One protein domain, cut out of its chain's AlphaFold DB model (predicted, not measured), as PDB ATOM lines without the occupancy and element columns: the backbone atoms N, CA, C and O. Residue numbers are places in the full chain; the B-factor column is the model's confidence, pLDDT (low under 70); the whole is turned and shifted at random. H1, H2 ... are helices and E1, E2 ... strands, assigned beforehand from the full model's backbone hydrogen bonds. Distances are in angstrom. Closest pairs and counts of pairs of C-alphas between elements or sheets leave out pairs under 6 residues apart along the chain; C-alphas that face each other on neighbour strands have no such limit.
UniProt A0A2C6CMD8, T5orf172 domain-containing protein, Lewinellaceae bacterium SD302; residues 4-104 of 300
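What this domain is: This is residues 4 to 104 of the 300 residues of the protein "T5orf172 domain-containing protein" of Lewinellaceae bacterium SD302 (UniProt A0A2C6CMD8). What would one see first? One twisted sheet of five strands has a helical hairpin, H2 and H3, covering one face, and the link from E4 to E5 crosses from edge to edge over the face away from these helices. The short helix H1 only grazes the sheet. What is it made of? The printed part has 101 residues and is of mixed class, with elements in the order H1 E1 E2 E3 E4 E5 H2 H3 and an antiparallel sheet in the order E4 E3 E2 E1 E5. It is compact, with a radius of gyration of the C-alphas of 12.3 A, and rounded, spanning 34 by 31 by 21 A.

How they stand to each other: Where does H1 stand? H1, residues 4 to 9, only grazes the sheet with its residues 6 to 9, and it is near E4, residues 53 to 56. How are the strands joined? E1, residues 15 to 22, E2, residues 28 to 35, E3, residues 40 to 44, and E4 form a meander, each strand the antiparallel neighbour of the one before; N 19 and O 32 are 2.8 A apart, N 43 and O 31 2.7 A, and N 54 and O 42 2.8 A, each within hydrogen-bond range. E5, residues 67 to 70, is an edge strand antiparallel to E1, with N 18 and O 70 at 2.8 A, also within hydrogen-bond range. How do the two longer helices stand? H2, residues 72 to 80, and H3, residues 87 to 101, are on the same face and make two layers with the sheet, helices on one face of it: H2 has a height over the sheet of 9.0 A and is over E1 and only just over E5, with 3 C-alphas there, while H3 has a height of 9.9 A and is over E3 and E2. The two form a helical hairpin at a shallow tilt of 29 degrees, opposite ways, and H3 touches H2 with residues 97 to 101 alone, the closest C-alphas being those of Arg 76 and Leu 100 at 5.5 A. Are the helices' backbones complete? In H1, H2 and H3 every O i to N i+4 pair is within hydrogen-bond range.

Where its parts are: Where do the elements begin and end? H1 begins at C-alpha 4, (-48.564, 26.594, 229.896), and H3 ends at C-alpha 101, (-53.199, 13.765, 229.763). Which are long? From first to last C-alpha, E1 measures 20.8 A, E2 20.7 A, H3 21.9 A and H2 12.1 A.

The domain as a whole: How far does it reach? The two C-alphas farthest apart are those of His 37 and Asn 85, at 34.9 A. Is it whole and confident? The printed part has no cut and no long link, its mean pLDDT is 91.1, and no printed residue is under 70.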
ATOM      1  N   GLY A   4     -48.252  25.517 230.837       79.31
ATOM      2  CA  GLY A   4     -48.564  26.594 229.896       79.31
ATOM      3  C   GLY A   4     -47.308  27.177 229.250       79.31
ATOM      4  O   GLY A   4     -47.251  27.298 228.028       79.31
ATOM      5  N   LEU A   5     -46.262  27.439 230.046       79.56
ATOM      6  CA  LEU A   5     -44.969  27.915 229.542       79.56
ATOM      7  C   LEU A   5     -44.318  26.893 228.608       79.56
ATOM      8  O   LEU A   5     -43.843  27.251 227.534       79.56
ATOM      9  N   LEU A   6     -44.337  25.615 228.983       84.69
ATOM     10  CA  LEU A   6     -43.795  24.549 228.149       84.69
ATOM     11  C   LEU A   6     -44.574  24.390 226.833       84.69
ATOM     12  O   LEU A   6     -43.963  24.273 225.775       84.69
ATOM     13  N   LEU A   7     -45.909  24.434 226.883       84.12
ATOM     14  CA  LEU A   7     -46.776  24.370 225.702       84.12
ATOM     15  C   LEU A   7     -46.590  25.574 224.774       84.12
ATOM     16  O   LEU A   7     -46.709  25.412 223.561       84.12
ATOM     17  N   ALA A   8     -46.313  26.756 225.329       77.44
ATOM     18  CA  ALA A   8     -46.010  27.960 224.563       77.44
ATOM     19  C   ALA A   8     -44.635  27.883 223.888       77.44
ATOM     20  O   ALA A   8     -44.485  28.350 222.762       77.44
ATOM     21  N   LYS A   9     -43.652  27.261 224.552       82.12
ATOM     22  CA  LYS A   9     -42.292  27.098 224.023       82.12
ATOM     23  C   LYS A   9     -42.145  25.957 223.017       82.12
ATOM     24  O   LYS A   9     -41.127  25.912 222.337       82.12
ATOM     25  N   THR A  10     -43.113  25.044 222.926       84.19
ATOM     26  CA  THR A  10     -42.998  23.862 222.065       84.19
ATOM     27  C   THR A  10     -43.833  23.923 220.792       84.19
ATOM     28  O   THR A  10     -44.918  24.506 220.786       84.19
ATOM     29  N   THR A  11     -43.378  23.271 219.715       86.50
ATOM     30  CA  THR A  11     -44.124  23.177 218.448       86.50
ATOM     31  C   THR A  11     -44.924  21.884 218.283       86.50
ATOM     32  O   THR A  11     -45.815  21.845 217.434       86.50
ATOM     33  N   LEU A  12     -44.749  20.903 219.175       87.62
ATOM     34  CA  LEU A  12     -45.404  19.585 219.132       87.62
ATOM     35  C   LEU A  12     -46.921  19.629 218.932       87.62
ATOM     36  O   LEU A  12     -47.651  20.371 219.595       87.62
ATOM     37  N   SER A  13     -47.393  18.769 218.039       88.69
ATOM     38  CA  SER A  13     -48.774  18.751 217.557       88.69
ATOM     39  C   SER A  13     -49.598  17.602 218.161       88.69
ATOM     40  O   SER A  13     -50.087  17.720 219.292       88.69
ATOM     41  N   LYS A  14     -49.800  16.495 217.437       91.44
ATOM     42  CA  LYS A  14     -50.542  15.323 217.915       91.44
ATOM     43  C   LYS A  14     -49.572  14.239 218.365       91.44
ATOM     44  O   LYS A  14     -48.850  13.668 217.559       91.44
ATOM     45  N   ILE A  15     -49.610  13.896 219.649       93.12
ATOM     46  CA  ILE A  15     -48.710  12.882 220.204       93.12
ATOM     47  C   ILE A  15     -49.075  11.493 219.672       93.12
ATOM     48  O   ILE A  15     -50.215  11.041 219.805       93.12
ATOM     49  N   VAL A  16     -48.088  10.803 219.101       93.44
ATOM     50  CA  VAL A  16     -48.251   9.454 218.538       93.44
ATOM     51  C   VAL A  16     -47.585   8.383 219.389       93.44
ATOM     52  O   VAL A  16     -48.136   7.290 219.537       93.44
ATOM     53  N   LYS A  17     -46.410   8.675 219.954       95.81
ATOM     54  CA  LYS A  17     -45.594   7.702 220.688       95.81
ATOM     55  C   LYS A  17     -44.887   8.352 221.863       95.81
ATOM     56  O   LYS A  17     -44.466   9.505 221.789       95.81
ATOM     57  N   VAL A  18     -44.705   7.570 222.918       97.31
ATOM     58  CA  VAL A  18     -43.899   7.927 224.081       97.31
ATOM     59  C   VAL A  18     -42.856   6.841 224.299       97.31
ATOM     60  O   VAL A  18     -43.170   5.651 224.282       97.31
ATOM     61  N   TYR A  19     -41.609   7.257 224.485       97.94
ATOM     62  CA  TYR A  19     -40.467   6.378 224.695       97.94
ATOM     63  C   TYR A  19     -39.964   6.594 226.113       97.94
ATOM     64  O   TYR A  19     -39.496   7.681 226.440       97.94
ATOM     65  N   PHE A  20     -40.038   5.565 226.944       97.31
ATOM     66  CA  PHE A  20     -39.492   5.569 228.294       97.31
ATOM     67  C   PHE A  20     -38.140   4.866 228.273       97.31
ATOM     68  O   PHE A  20     -38.048   3.734 227.802       97.31
ATOM     69  N   VAL A  21     -37.090   5.534 228.750       96.69
ATOM     70  CA  VAL A  21     -35.725   5.002 228.739       96.69
ATOM     71  C   VAL A  21     -35.236   4.775 230.168       96.69
ATOM     72  O   VAL A  21     -35.079   5.729 230.936       96.69
ATOM     73  N   GLY A  22     -34.992   3.507 230.499       94.81
ATOM     74  CA  GLY A  22     -34.582   3.031 231.820       94.81
ATOM     75  C   GLY A  22     -34.636   1.504 231.927       94.81
ATOM     76  O   GLY A  22     -35.138   0.831 231.029       94.81
ATOM     77  N   LYS A  23     -34.116   0.943 233.025       91.81
ATOM     78  CA  LYS A  23     -34.192  -0.510 233.300       91.81
ATOM     79  C   LYS A  23     -35.580  -0.973 233.761       91.81
ATOM     80  O   LYS A  23     -35.866  -2.164 233.754       91.81
ATOM     81  N   GLY A  24     -36.440  -0.030 234.128       89.12
ATOM     82  CA  GLY A  24     -37.809  -0.242 234.578       89.12
ATOM     83  C   GLY A  24     -38.466   1.099 234.885       89.12
ATOM     84  O   GLY A  24     -37.827   2.143 234.754       89.12
ATOM     85  N   ILE A  25     -39.735   1.077 235.301       88.69
ATOM     86  CA  ILE A  25     -40.496   2.302 235.587       88.69
ATOM     87  C   ILE A  25     -39.827   3.165 236.669       88.69
ATOM     88  O   ILE A  25     -39.733   4.369 236.498       88.69
ATOM     89  N   ASN A  26     -39.250   2.565 237.710       88.31
ATOM     90  CA  ASN A  26     -38.605   3.308 238.803       88.31
ATOM     91  C   ASN A  26     -37.134   3.668 238.527       88.31
ATOM     92  O   ASN A  26     -36.492   4.331 239.332       88.31
ATOM     93  N   GLU A  27     -36.590   3.241 237.384       92.12
ATOM     94  CA  GLU A  27     -35.211   3.521 236.954       92.12
ATOM     95  C   GLU A  27     -35.188   4.300 235.629       92.12
ATOM     96  O   GLU A  27     -34.259   4.181 234.821       92.12
ATOM     97  N   LEU A  28     -36.244   5.073 235.363       94.12
ATOM     98  CA  LEU A  28     -36.292   5.954 234.204       94.12
ATOM     99  C   LEU A  28     -35.347   7.136 234.394       94.12
ATOM    100  O   LEU A  28     -35.315   7.777 235.439       94.12
ATOM    101  N   TYR A  29     -34.618   7.469 233.335       93.88
ATOM    102  CA  TYR A  29     -33.771   8.663 233.305       93.88
ATOM    103  C   TYR A  29     -34.107   9.591 232.138       93.88
ATOM    104  O   TYR A  29     -33.795  10.781 232.192       93.88
ATOM    105  N   LYS A  30     -34.761   9.085 231.082       96.38
ATOM    106  CA  LYS A  30     -35.219   9.892 229.944       96.38
ATOM    107  C   LYS A  30     -36.595   9.454 229.460       96.38
ATOM    108  O   LYS A  30     -36.919   8.268 229.473       96.38
ATOM    109  N   ILE A  31     -37.361  10.415 228.964       97.44
ATOM    110  CA  ILE A  31     -38.631  10.203 228.270       97.44
ATOM    111  C   ILE A  31     -38.576  10.979 226.954       97.44
ATOM    112  O   ILE A  31     -38.028  12.076 226.908       97.44
ATOM    113  N   TYR A  32     -39.126  10.428 225.879       97.56
ATOM    114  CA  TYR A  32     -39.346  11.158 224.633       97.56
ATOM    115  C   TYR A  32     -40.830  11.136 224.308       97.56
ATOM    116  O   TYR A  32     -41.418  10.059 224.238       97.56
ATOM    117  N   ILE A  33     -41.426  12.302 224.090       96.19
ATOM    118  CA  ILE A  33     -42.804  12.441 223.612       96.19
ATOM    119  C   ILE A  33     -42.728  12.873 222.151       96.19
ATOM    120  O   ILE A  33     -42.216  13.951 221.869       96.19
ATOM    121  N   GLN A  34     -43.191  12.026 221.233       95.69
ATOM    122  CA  GLN A  34     -43.079  12.245 219.790       95.69
ATOM    123  C   GLN A  34     -44.443  12.559 219.170       95.69
ATOM    124  O   GLN A  34     -45.429  11.872 219.471       95.69
ATOM    125  N   ASP A  35     -44.485  13.550 218.278       93.56
ATOM    126  CA  ASP A  35     -45.669  13.878 217.478       93.56
ATOM    127  C   ASP A  35     -45.698  13.187 216.100       93.56
ATOM    128  O   ASP A  35     -44.788  12.444 215.718       93.56
ATOM    129  N   ASP A  36     -46.783  13.388 215.357       91.69
ATOM    130  CA  ASP A  36     -47.005  12.837 214.015       91.69
ATOM    131  C   ASP A  36     -46.095  13.429 212.926       91.69
ATOM    132  O   ASP A  36     -46.030  12.880 211.824       91.69
ATOM    133  N   HIS A  37     -45.320  14.468 213.245       91.50
ATOM    134  CA  HIS A  37     -44.305  15.065 212.377       91.50
ATOM    135  C   HIS A  37     -42.873  14.657 212.754       91.50
ATOM    136  O   HIS A  37     -41.918  15.183 212.189       91.50
ATOM    137  N   GLN A  38     -42.703  13.687 213.661       91.25
ATOM    138  CA  GLN A  38     -41.403  13.237 214.185       91.25
ATOM    139  C   GLN A  38     -40.644  14.291 215.006       91.25
ATOM    140  O   GLN A  38     -39.461  14.098 215.310       91.25
ATOM    141  N   ASN A  39     -41.303  15.365 215.432       93.69
ATOM    142  CA  ASN A  39     -40.746  16.241 216.452       93.69
ATOM    143  C   ASN A  39     -40.849  15.536 217.803       93.69
ATOM    144  O   ASN A  39     -41.775  14.760 218.053       93.69
ATOM    145  N   CYS A  40     -39.870  15.762 218.673       94.56
ATOM    146  CA  CYS A  40     -39.791  15.108 219.972       94.56
ATOM    147  C   CYS A  40     -39.554  16.121 221.086       94.56
ATOM    148  O   CYS A  40     -38.599  16.889 221.018       94.56
ATOM    149  N   LEU A  41     -40.315  16.024 222.177       95.50
ATOM    150  CA  LEU A  41     -39.887  16.562 223.464       95.50
ATOM    151  C   LEU A  41     -39.053  15.509 224.174       95.50
ATOM    152  O   LEU A  41     -39.579  14.487 224.623       95.50
ATOM    153  N   ARG A  42     -37.752  15.750 224.294       96.31
ATOM    154  CA  ARG A  42     -36.883  14.982 225.181       96.31
ATOM    155  C   ARG A  42     -37.013  15.531 226.594       96.31
ATOM    156  O   ARG A  42     -36.784  16.714 226.816       96.31
ATOM    157  N   ILE A  43     -37.303  14.647 227.537       96.38
ATOM    158  CA  ILE A  43     -37.450  14.941 228.958       96.38
ATOM    159  C   ILE A  43     -36.356  14.185 229.716       96.38
ATOM    160  O   ILE A  43     -36.311  12.957 229.667       96.38
ATOM    161  N   ASN A  44     -35.453  14.892 230.388       95.00
ATOM    162  CA  ASN A  44     -34.417  14.302 231.233       95.00
ATOM    163  C   ASN A  44     -34.860  14.345 232.696       95.00
ATOM    164  O   ASN A  44     -34.893  15.414 233.289       95.00
ATOM    165  N   LEU A  45     -35.161  13.191 233.290       93.25
ATOM    166  CA  LEU A  45     -35.659  13.125 234.668       93.25
ATOM    167  C   LEU A  45     -34.577  13.476 235.702       93.25
ATOM    168  O   LEU A  45     -34.895  13.871 236.815       93.25
ATOM    169  N   ASN A  46     -33.297  13.362 235.336       91.44
ATOM    170  CA  ASN A  46     -32.171  13.612 236.241       91.44
ATOM    171  C   ASN A  46     -31.594  15.028 236.127       91.44
ATOM    172  O   ASN A  46     -30.615  15.342 236.803       91.44
ATOM    173  N   ALA A  47     -32.148  15.866 235.248       89.31
ATOM    174  CA  ALA A  47     -31.712  17.246 235.089       89.31
ATOM    175  C   ALA A  47     -32.399  18.176 236.102       89.31
ATOM    176  O   ALA A  47     -33.291  17.778 236.851       89.31
ATOM    177  N   ASN A  48     -31.976  19.441 236.118       86.31
ATOM    178  CA  ASN A  48     -32.789  20.494 236.717       86.31
ATOM    179  C   ASN A  48     -34.064  20.671 235.890       86.31
ATOM    180  O   ASN A  48     -34.079  20.362 234.695       86.31
ATOM    181  N   LEU A  49     -35.127  21.171 236.520       84.50
ATOM    182  CA  LEU A  49     -36.443  21.292 235.900       84.50
ATOM    183  C   LEU A  49     -36.385  22.011 234.544       84.50
ATOM    184  O   LEU A  49     -37.051  21.604 233.596       84.50
ATOM    185  N   GLU A  50     -35.563  23.046 234.442       76.00
ATOM    186  CA  GLU A  50     -35.440  23.910 233.269       76.00
ATOM    187  C   GLU A  50     -34.713  23.228 232.109       76.00
ATOM    188  O   GLU A  50     -35.120  23.344 230.957       76.00
ATOM    189  N   ASP A  51     -33.677  22.454 232.422       84.94
ATOM    190  CA  ASP A  51     -32.873  21.722 231.439       84.94
ATOM    191  C   ASP A  51     -33.504  20.375 231.060       84.94
ATOM    192  O   ASP A  51     -32.998  19.638 230.206       84.94
ATOM    193  N   SER A  52     -34.599  20.017 231.735       90.94
ATOM    194  CA  SER A  52     -35.240  18.724 231.561       90.94
ATOM    195  C   SER A  52     -35.947  18.630 230.220       90.94
ATOM    196  O   SER A  52     -35.926  17.554 229.643       90.94
ATOM    197  N   PHE A  53     -36.524  19.713 229.693       92.38
ATOM    198  CA  PHE A  53     -37.452  19.670 228.560       92.38
ATOM    199  C   PHE A  53     -36.834  20.318 227.323       92.38
ATOM    200  O   PHE A  53     -36.646  21.529 227.264       92.38
ATOM    201  N   ILE A  54     -36.494  19.499 226.331       91.19
ATOM    202  CA  ILE A  54     -35.749  19.926 225.147       91.19
ATOM    203  C   ILE A  54     -36.468  19.420 223.908       91.19
ATOM    204  O   ILE A  54     -36.594  18.212 223.710       91.19
ATOM    205  N   GLU A  55     -36.920  20.341 223.067       91.88
ATOM    206  CA  GLU A  55     -37.503  19.996 221.777       91.88
ATOM    207  C   GLU A  55     -36.418  19.671 220.750       91.88
ATOM    208  O   GLU A  55     -35.370  20.318 220.684       91.88
ATOM    209  N   ILE A  56     -36.663  18.623 219.969       92.69
ATOM    210  CA  ILE A  56     -35.766  18.127 218.935       92.69
ATOM    211  C   ILE A  56     -36.602  17.846 217.689       92.69
ATOM    212  O   ILE A  56     -37.485  16.985 217.709       92.69
ATOM    213  N   ASN A  57     -36.301  18.553 216.604       92.44
ATOM    214  CA  ASN A  57     -37.021  18.420 215.341       92.44
ATOM    215  C   ASN A  57     -36.491  17.234 214.532       92.44
ATOM    216  O   ASN A  57     -35.285  16.974 214.536       92.44
ATOM    217  N   ASN A  58     -37.382  16.544 213.813       89.88
ATOM    218  CA  ASN A  58     -37.042  15.405 212.946       89.88
ATOM    219  C   ASN A  58     -36.186  14.332 213.646       89.88
ATOM    220  O   ASN A  58     -35.202  13.831 213.094       89.88
ATOM    221  N   TYR A  59     -36.535  13.992 214.888       90.88
ATOM    222  CA  TYR A  59     -35.764  13.063 215.704       90.88
ATOM    223  C   TYR A  59     -36.477  11.723 215.856       90.88
ATOM    224  O   TYR A  59     -37.669  11.647 216.154       90.88
ATOM    225  N   LYS A  60     -35.710  10.641 215.716       90.81
ATOM    226  CA  LYS A  60     -36.169   9.277 215.976       90.81
ATOM    227  C   LYS A  60     -35.478   8.742 217.234       90.81
ATOM    228  O   LYS A  60     -34.284   8.442 217.173       90.81
ATOM    229  N   PRO A  61     -36.195   8.606 218.364       89.19
ATOM    230  CA  PRO A  61     -35.619   8.046 219.579       89.19
ATOM    231  C   PRO A  61     -35.097   6.620 219.371       89.19
ATOM    232  O   PRO A  61     -35.670   5.826 218.621       89.19
ATOM    233  N   PHE A  62     -33.991   6.298 220.044       88.44
ATOM    234  CA  PHE A  62     -33.393   4.965 220.007       88.44
ATOM    235  C   PHE A  62     -34.334   3.920 220.624       88.44
ATOM    236  O   PHE A  62     -35.036   4.221 221.583       88.44
ATOM    237  N   THR A  63     -34.340   2.694 220.094       89.94
ATOM    238  CA  THR A  63     -35.252   1.601 220.496       89.94
ATOM    239  C   THR A  63     -34.465   0.379 220.973       89.94
ATOM    240  O   THR A  63     -34.470  -0.683 220.358       89.94
ATOM    241  N   GLY A  64     -33.716   0.557 222.062       91.12
ATOM    242  CA  GLY A  64     -32.868  -0.491 222.632       91.12
ATOM    243  C   GLY A  64     -33.568  -1.351 223.683       91.12
ATOM    244  O   GLY A  64     -34.724  -1.129 224.026       91.12
ATOM    245  N   LYS A  65     -32.807  -2.274 224.287       93.00
ATOM    246  CA  LYS A  65     -33.266  -3.122 225.409       93.00
ATOM    247  C   LYS A  65     -33.752  -2.333 226.636       93.00
ATOM    248  O   LYS A  65     -34.471  -2.882 227.455       93.00
ATOM    249  N   LEU A  66     -33.338  -1.072 226.765       94.50
ATOM    250  CA  LEU A  66     -33.728  -0.163 227.851       94.50
ATOM    251  C   LEU A  66     -34.862   0.790 227.452       94.50
ATOM    252  O   LEU A  66     -35.095   1.775 228.145       94.50
ATOM    253  N   THR A  67     -35.500   0.584 226.298       96.50
ATOM    254  CA  THR A  67     -36.522   1.498 225.787       96.50
ATOM    255  C   THR A  67     -37.869   0.806 225.690       96.50
ATOM    256  O   THR A  67     -38.060  -0.093 224.874       96.50
ATOM    257  N   THR A  68     -38.831   1.305 226.457       96.62
ATOM    258  CA  THR A  68     -40.238   0.918 226.350       96.62
ATOM    259  C   THR A  68     -40.961   1.941 225.482       96.62
ATOM    260  O   THR A  68     -40.970   3.130 225.799       96.62
ATOM    261  N   VAL A  69     -41.563   1.495 224.376       97.31
ATOM    262  CA  VAL A  69     -42.309   2.358 223.445       97.31
ATOM    263  C   VAL A  69     -43.796   2.096 223.596       97.31
ATOM    264  O   VAL A  69     -44.241   0.966 223.414       97.31
ATOM    265  N   LEU A  70     -44.565   3.139 223.896       96.94
ATOM    266  CA  LEU A  70     -46.001   3.050 224.141       96.94
ATOM    267  C   LEU A  70     -46.753   4.100 223.319       96.94
ATOM    268  O   LEU A  70     -46.218   5.163 222.992       96.94
ATOM    269  N   ASN A  71     -48.012   3.816 222.991       95.88
ATOM    270  CA  ASN A  71     -48.937   4.868 222.559       95.88
ATOM    271  C   ASN A  71     -49.299   5.761 223.764       95.88
ATOM    272  O   ASN A  71     -49.031   5.405 224.909       95.88
ATOM    273  N   LEU A  72     -49.932   6.912 223.524       94.25
ATOM    274  CA  LEU A  72     -50.238   7.878 224.587       94.25
ATOM    275  C   LEU A  72     -51.091   7.296 225.733       94.25
ATOM    276  O   LEU A  72     -50.831   7.585 226.899       94.25
ATOM    277  N   LYS A  73     -52.096   6.469 225.414       94.88
ATOM    278  CA  LYS A  73     -53.001   5.882 226.413       94.88
ATOM    279  C   LYS A  73     -52.242   4.944 227.350       94.88
ATOM    280  O   LYS A  73     -52.373   5.052 228.569       94.88
ATOM    281  N   ASP A  74     -51.432   4.062 226.776       96.50
ATOM    282  CA  ASP A  74     -50.645   3.099 227.538       96.50
ATOM    283  C   ASP A  74     -49.497   3.790 228.280       96.50
ATOM    284  O   ASP A  74     -49.209   3.442 229.420       96.50
ATOM    285  N   ALA A  75     -48.899   4.824 227.682       96.75
ATOM    286  CA  ALA A  75     -47.867   5.644 228.305       96.75
ATOM    287  C   ALA A  75     -48.365   6.346 229.568       96.75
ATOM    288  O   ALA A  75     -47.669   6.346 230.582       96.75
ATOM    289  N   ARG A  76     -49.581   6.905 229.527       95.50
ATOM    290  CA  ARG A  76     -50.217   7.511 230.698       95.50
ATOM    291  C   ARG A  76     -50.365   6.490 231.824       95.50
ATOM    292  O   ARG A  76     -49.884   6.741 232.922       95.50
ATOM    293  N   LYS A  77     -50.961   5.328 231.537       95.88
ATOM    294  CA  LYS A  77     -51.147   4.260 232.531       95.88
ATOM    295  C   LYS A  77     -49.811   3.760 233.090       95.88
ATOM    296  O   LYS A  77     -49.688   3.535 234.286       95.88
ATOM    297  N   TYR A  78     -48.815   3.598 232.223       95.75
ATOM    298  CA  TYR A  78     -47.474   3.158 232.601       95.75
ATOM    299  C   TYR A  78     -46.788   4.158 233.540       95.75
ATOM    300  O   TYR A  78     -46.170   3.756 234.517       95.75
ATOM    301  N   PHE A  79     -46.920   5.461 233.272       95.94
ATOM    302  CA  PHE A  79     -46.263   6.505 234.058       95.94
ATOM    303  C   PHE A  79     -47.049   6.939 235.306       95.94
ATOM    304  O   PHE A  79     -46.489   7.590 236.188       95.94
ATOM    305  N   GLU A  80     -48.329   6.579 235.431       93.94
ATOM    306  CA  GLU A  80     -49.130   6.853 236.634       93.94
ATOM    307  C   GLU A  80     -48.504   6.226 237.889       93.94
ATOM    308  O   GLU A  80     -48.425   6.905 238.916       93.94
ATOM    309  N   SER A  81     -47.959   5.007 237.775       90.62
ATOM    310  CA  SER A  81     -47.255   4.307 238.860       90.62
ATOM    311  C   SER A  81     -45.794   4.734 239.048       90.62
ATOM    312  O   SER A  81     -45.084   4.109 239.828       90.62
ATOM    313  N   TYR A  82     -45.309   5.738 238.307       92.44
ATOM    314  CA  TYR A  82     -43.970   6.279 238.526       92.44
ATOM    315  C   TYR A  82     -43.919   7.000 239.872       92.44
ATOM    316  O   TYR A  82     -44.645   7.988 240.082       92.44
ATOM    317  N   GLU A  83     -43.017   6.540 240.732       88.00
ATOM    318  CA  GLU A  83     -42.693   7.147 242.014       88.00
ATOM    319  C   GLU A  83     -41.197   7.445 242.081       88.00
ATOM    320  O   GLU A  83     -40.356   6.678 241.614       88.00
ATOM    321  N   SER A  84     -40.865   8.590 242.667       85.81
ATOM    322  CA  SER A  84     -39.489   9.007 242.892       85.81
ATOM    323  C   SER A  84     -39.371   9.617 244.277       85.81
ATOM    324  O   SER A  84     -40.152  10.488 244.641       85.81
ATOM    325  N   ASN A  85     -38.320   9.241 244.999       83.12
ATOM    326  CA  ASN A  85     -37.971   9.869 246.274       83.12
ATOM    327  C   ASN A  85     -37.118  11.137 246.095       83.12
ATOM    328  O   ASN A  85     -36.843  11.854 247.053       83.12
ATOM    329  N   ASN A  86     -36.680  11.433 244.868       87.88
ATOM    330  CA  ASN A  86     -35.932  12.640 244.548       87.88
ATOM    331  C   ASN A  86     -36.894  13.804 244.261       87.88
ATOM    332  O   ASN A  86     -37.679  13.748 243.313       87.88
ATOM    333  N   ILE A  87     -36.786  14.878 245.051       83.69
ATOM    334  CA  ILE A  87     -37.622  16.089 244.955       83.69
ATOM    335  C   ILE A  87     -37.611  16.700 243.545       83.69
ATOM    336  O   ILE A  87     -38.657  17.112 243.050       83.69
ATOM    337  N   ARG A  88     -36.463  16.712 242.854       82.06
ATOM    338  CA  ARG A  88     -36.370  17.260 241.487       82.06
ATOM    339  C   ARG A  88     -37.168  16.417 240.496       82.06
ATOM    340  O   ARG A  88     -37.941  16.940 239.697       82.06
ATOM    341  N   GLN A  89     -37.018  15.099 240.591       87.94
ATOM    342  CA  GLN A  89     -37.773  14.153 239.774       87.94
ATOM    343  C   GLN A  89     -39.274  14.201 240.082       87.94
ATOM    344  O   GLN A  89     -40.067  13.988 239.169       87.94
ATOM    345  N   LEU A  90     -39.681  14.507 241.321       89.19
ATOM    346  CA  LEU A  90     -41.097  14.666 241.673       89.19
ATOM    347  C   LEU A  90     -41.746  15.790 240.862       89.19
ATOM    348  O   LEU A  90     -42.785  15.563 240.239       89.19
ATOM    349  N   GLU A  91     -41.114  16.961 240.786       89.75
ATOM    350  CA  GLU A  91     -41.668  18.092 240.037       89.75
ATOM    351  C   GLU A  91     -41.712  17.829 238.525       89.75
ATOM    352  O   GLU A  91     -42.746  18.051 237.888       89.75
ATOM    353  N   ILE A  92     -40.632  17.280 237.957       92.94
ATOM    354  CA  ILE A  92     -40.600  16.884 236.542       92.94
ATOM    355  C   ILE A  92     -41.696  15.848 236.275       92.94
ATOM    356  O   ILE A  92     -42.472  16.002 235.334       92.94
ATOM    357  N   SER A  93     -41.815  14.821 237.123       92.38
ATOM    358  CA  SER A  93     -42.809  13.756 236.955       92.38
ATOM    359  C   SER A  93     -44.243  14.278 237.015       92.38
ATOM    360  O   SER A  93     -45.071  13.822 236.228       92.38
ATOM    361  N   ARG A  94     -44.535  15.274 237.865       93.25
ATOM    362  CA  ARG A  94     -45.842  15.943 237.911       93.25
ATOM    363  C   ARG A  94     -46.180  16.560 236.554       93.25
ATOM    364  O   ARG A  94     -47.247  16.286 236.012       93.25
ATOM    365  N   ILE A  95     -45.247  17.315 235.972       92.19
ATOM    366  CA  ILE A  95     -45.431  17.939 234.654       92.19
ATOM    367  C   ILE A  95     -45.589  16.874 233.568       92.19
ATOM    368  O   ILE A  95     -46.473  16.992 232.727       92.19
ATOM    369  N   VAL A  96     -44.792  15.801 233.593       94.38
ATOM    370  CA  VAL A  96     -44.945  14.698 232.630       94.38
ATOM    371  C   VAL A  96     -46.320  14.042 232.742       94.38
ATOM    372  O   VAL A  96     -46.958  13.813 231.717       94.38
ATOM    373  N   LYS A  97     -46.807  13.773 233.961       94.19
ATOM    374  CA  LYS A  97     -48.148  13.210 234.177       94.19
ATOM    375  C   LYS A  97     -49.215  14.112 233.560       94.19
ATOM    376  O   LYS A  97     -50.055  13.614 232.817       94.19
ATOM    377  N   GLU A  98     -49.135  15.423 233.781       91.75
ATOM    378  CA  GLU A  98     -50.048  16.396 233.169       91.75
ATOM    379  C   GLU A  98     -49.940  16.410 231.635       91.75
ATOM    380  O   GLU A  98     -50.958  16.300 230.951       91.75
ATOM    381  N   LEU A  99     -48.728  16.444 231.072       92.06
ATOM    382  CA  LEU A  99     -48.496  16.415 229.622       92.06
ATOM    383  C   LEU A  99     -49.086  15.169 228.948       92.06
ATOM    384  O   LEU A  99     -49.658  15.262 227.860       92.06
ATOM    385  N   LEU A 100     -48.982  14.007 229.598       93.06
ATOM    386  CA  LEU A 100     -49.534  12.747 229.093       93.06
ATOM    387  C   LEU A 100     -51.070  12.701 229.134       93.06
ATOM    388  O   LEU A 100     -51.673  11.841 228.487       93.06
ATOM    389  N   THR A 101     -51.733  13.623 229.842       91.00
ATOM    390  CA  THR A 101     -53.199  13.765 229.763       91.00
ATOM    391  C   THR A 101     -53.662  14.495 228.500       91.00
ATOM    392  O   THR A 101     -54.827  14.370 228.111       91.00
ATOM    393  N   LEU A 102     -52.766  15.223 227.827       87.69
ATOM    394  CA  LEU A 102     -53.087  16.032 226.658       87.69
ATOM    395  C   LEU A 102     -53.036  15.173 225.387       87.69
ATOM    396  O   LEU A 102     -51.967  14.826 224.889       87.69
ATOM    397  N   SER A 103     -54.203  14.851 224.824       75.81
ATOM    398  CA  SER A 103     -54.312  14.034 223.603       75.81
ATOM    399  C   SER A 103     -53.894  14.762 222.325       75.81
ATOM    400  O   SER A 103     -53.442  14.135 221.366       75.81
ATOM    401  N   ASN A 104     -54.038  16.086 222.303       82.62
ATOM    402  CA  ASN A 104     -53.646  16.937 221.191       82.62
ATOM    403  C   ASN A 104     -53.054  18.237 221.738       82.62
ATOM    404  O   ASN A 104     -53.788  19.126 222.176       82.62
TER     405      ASN A 104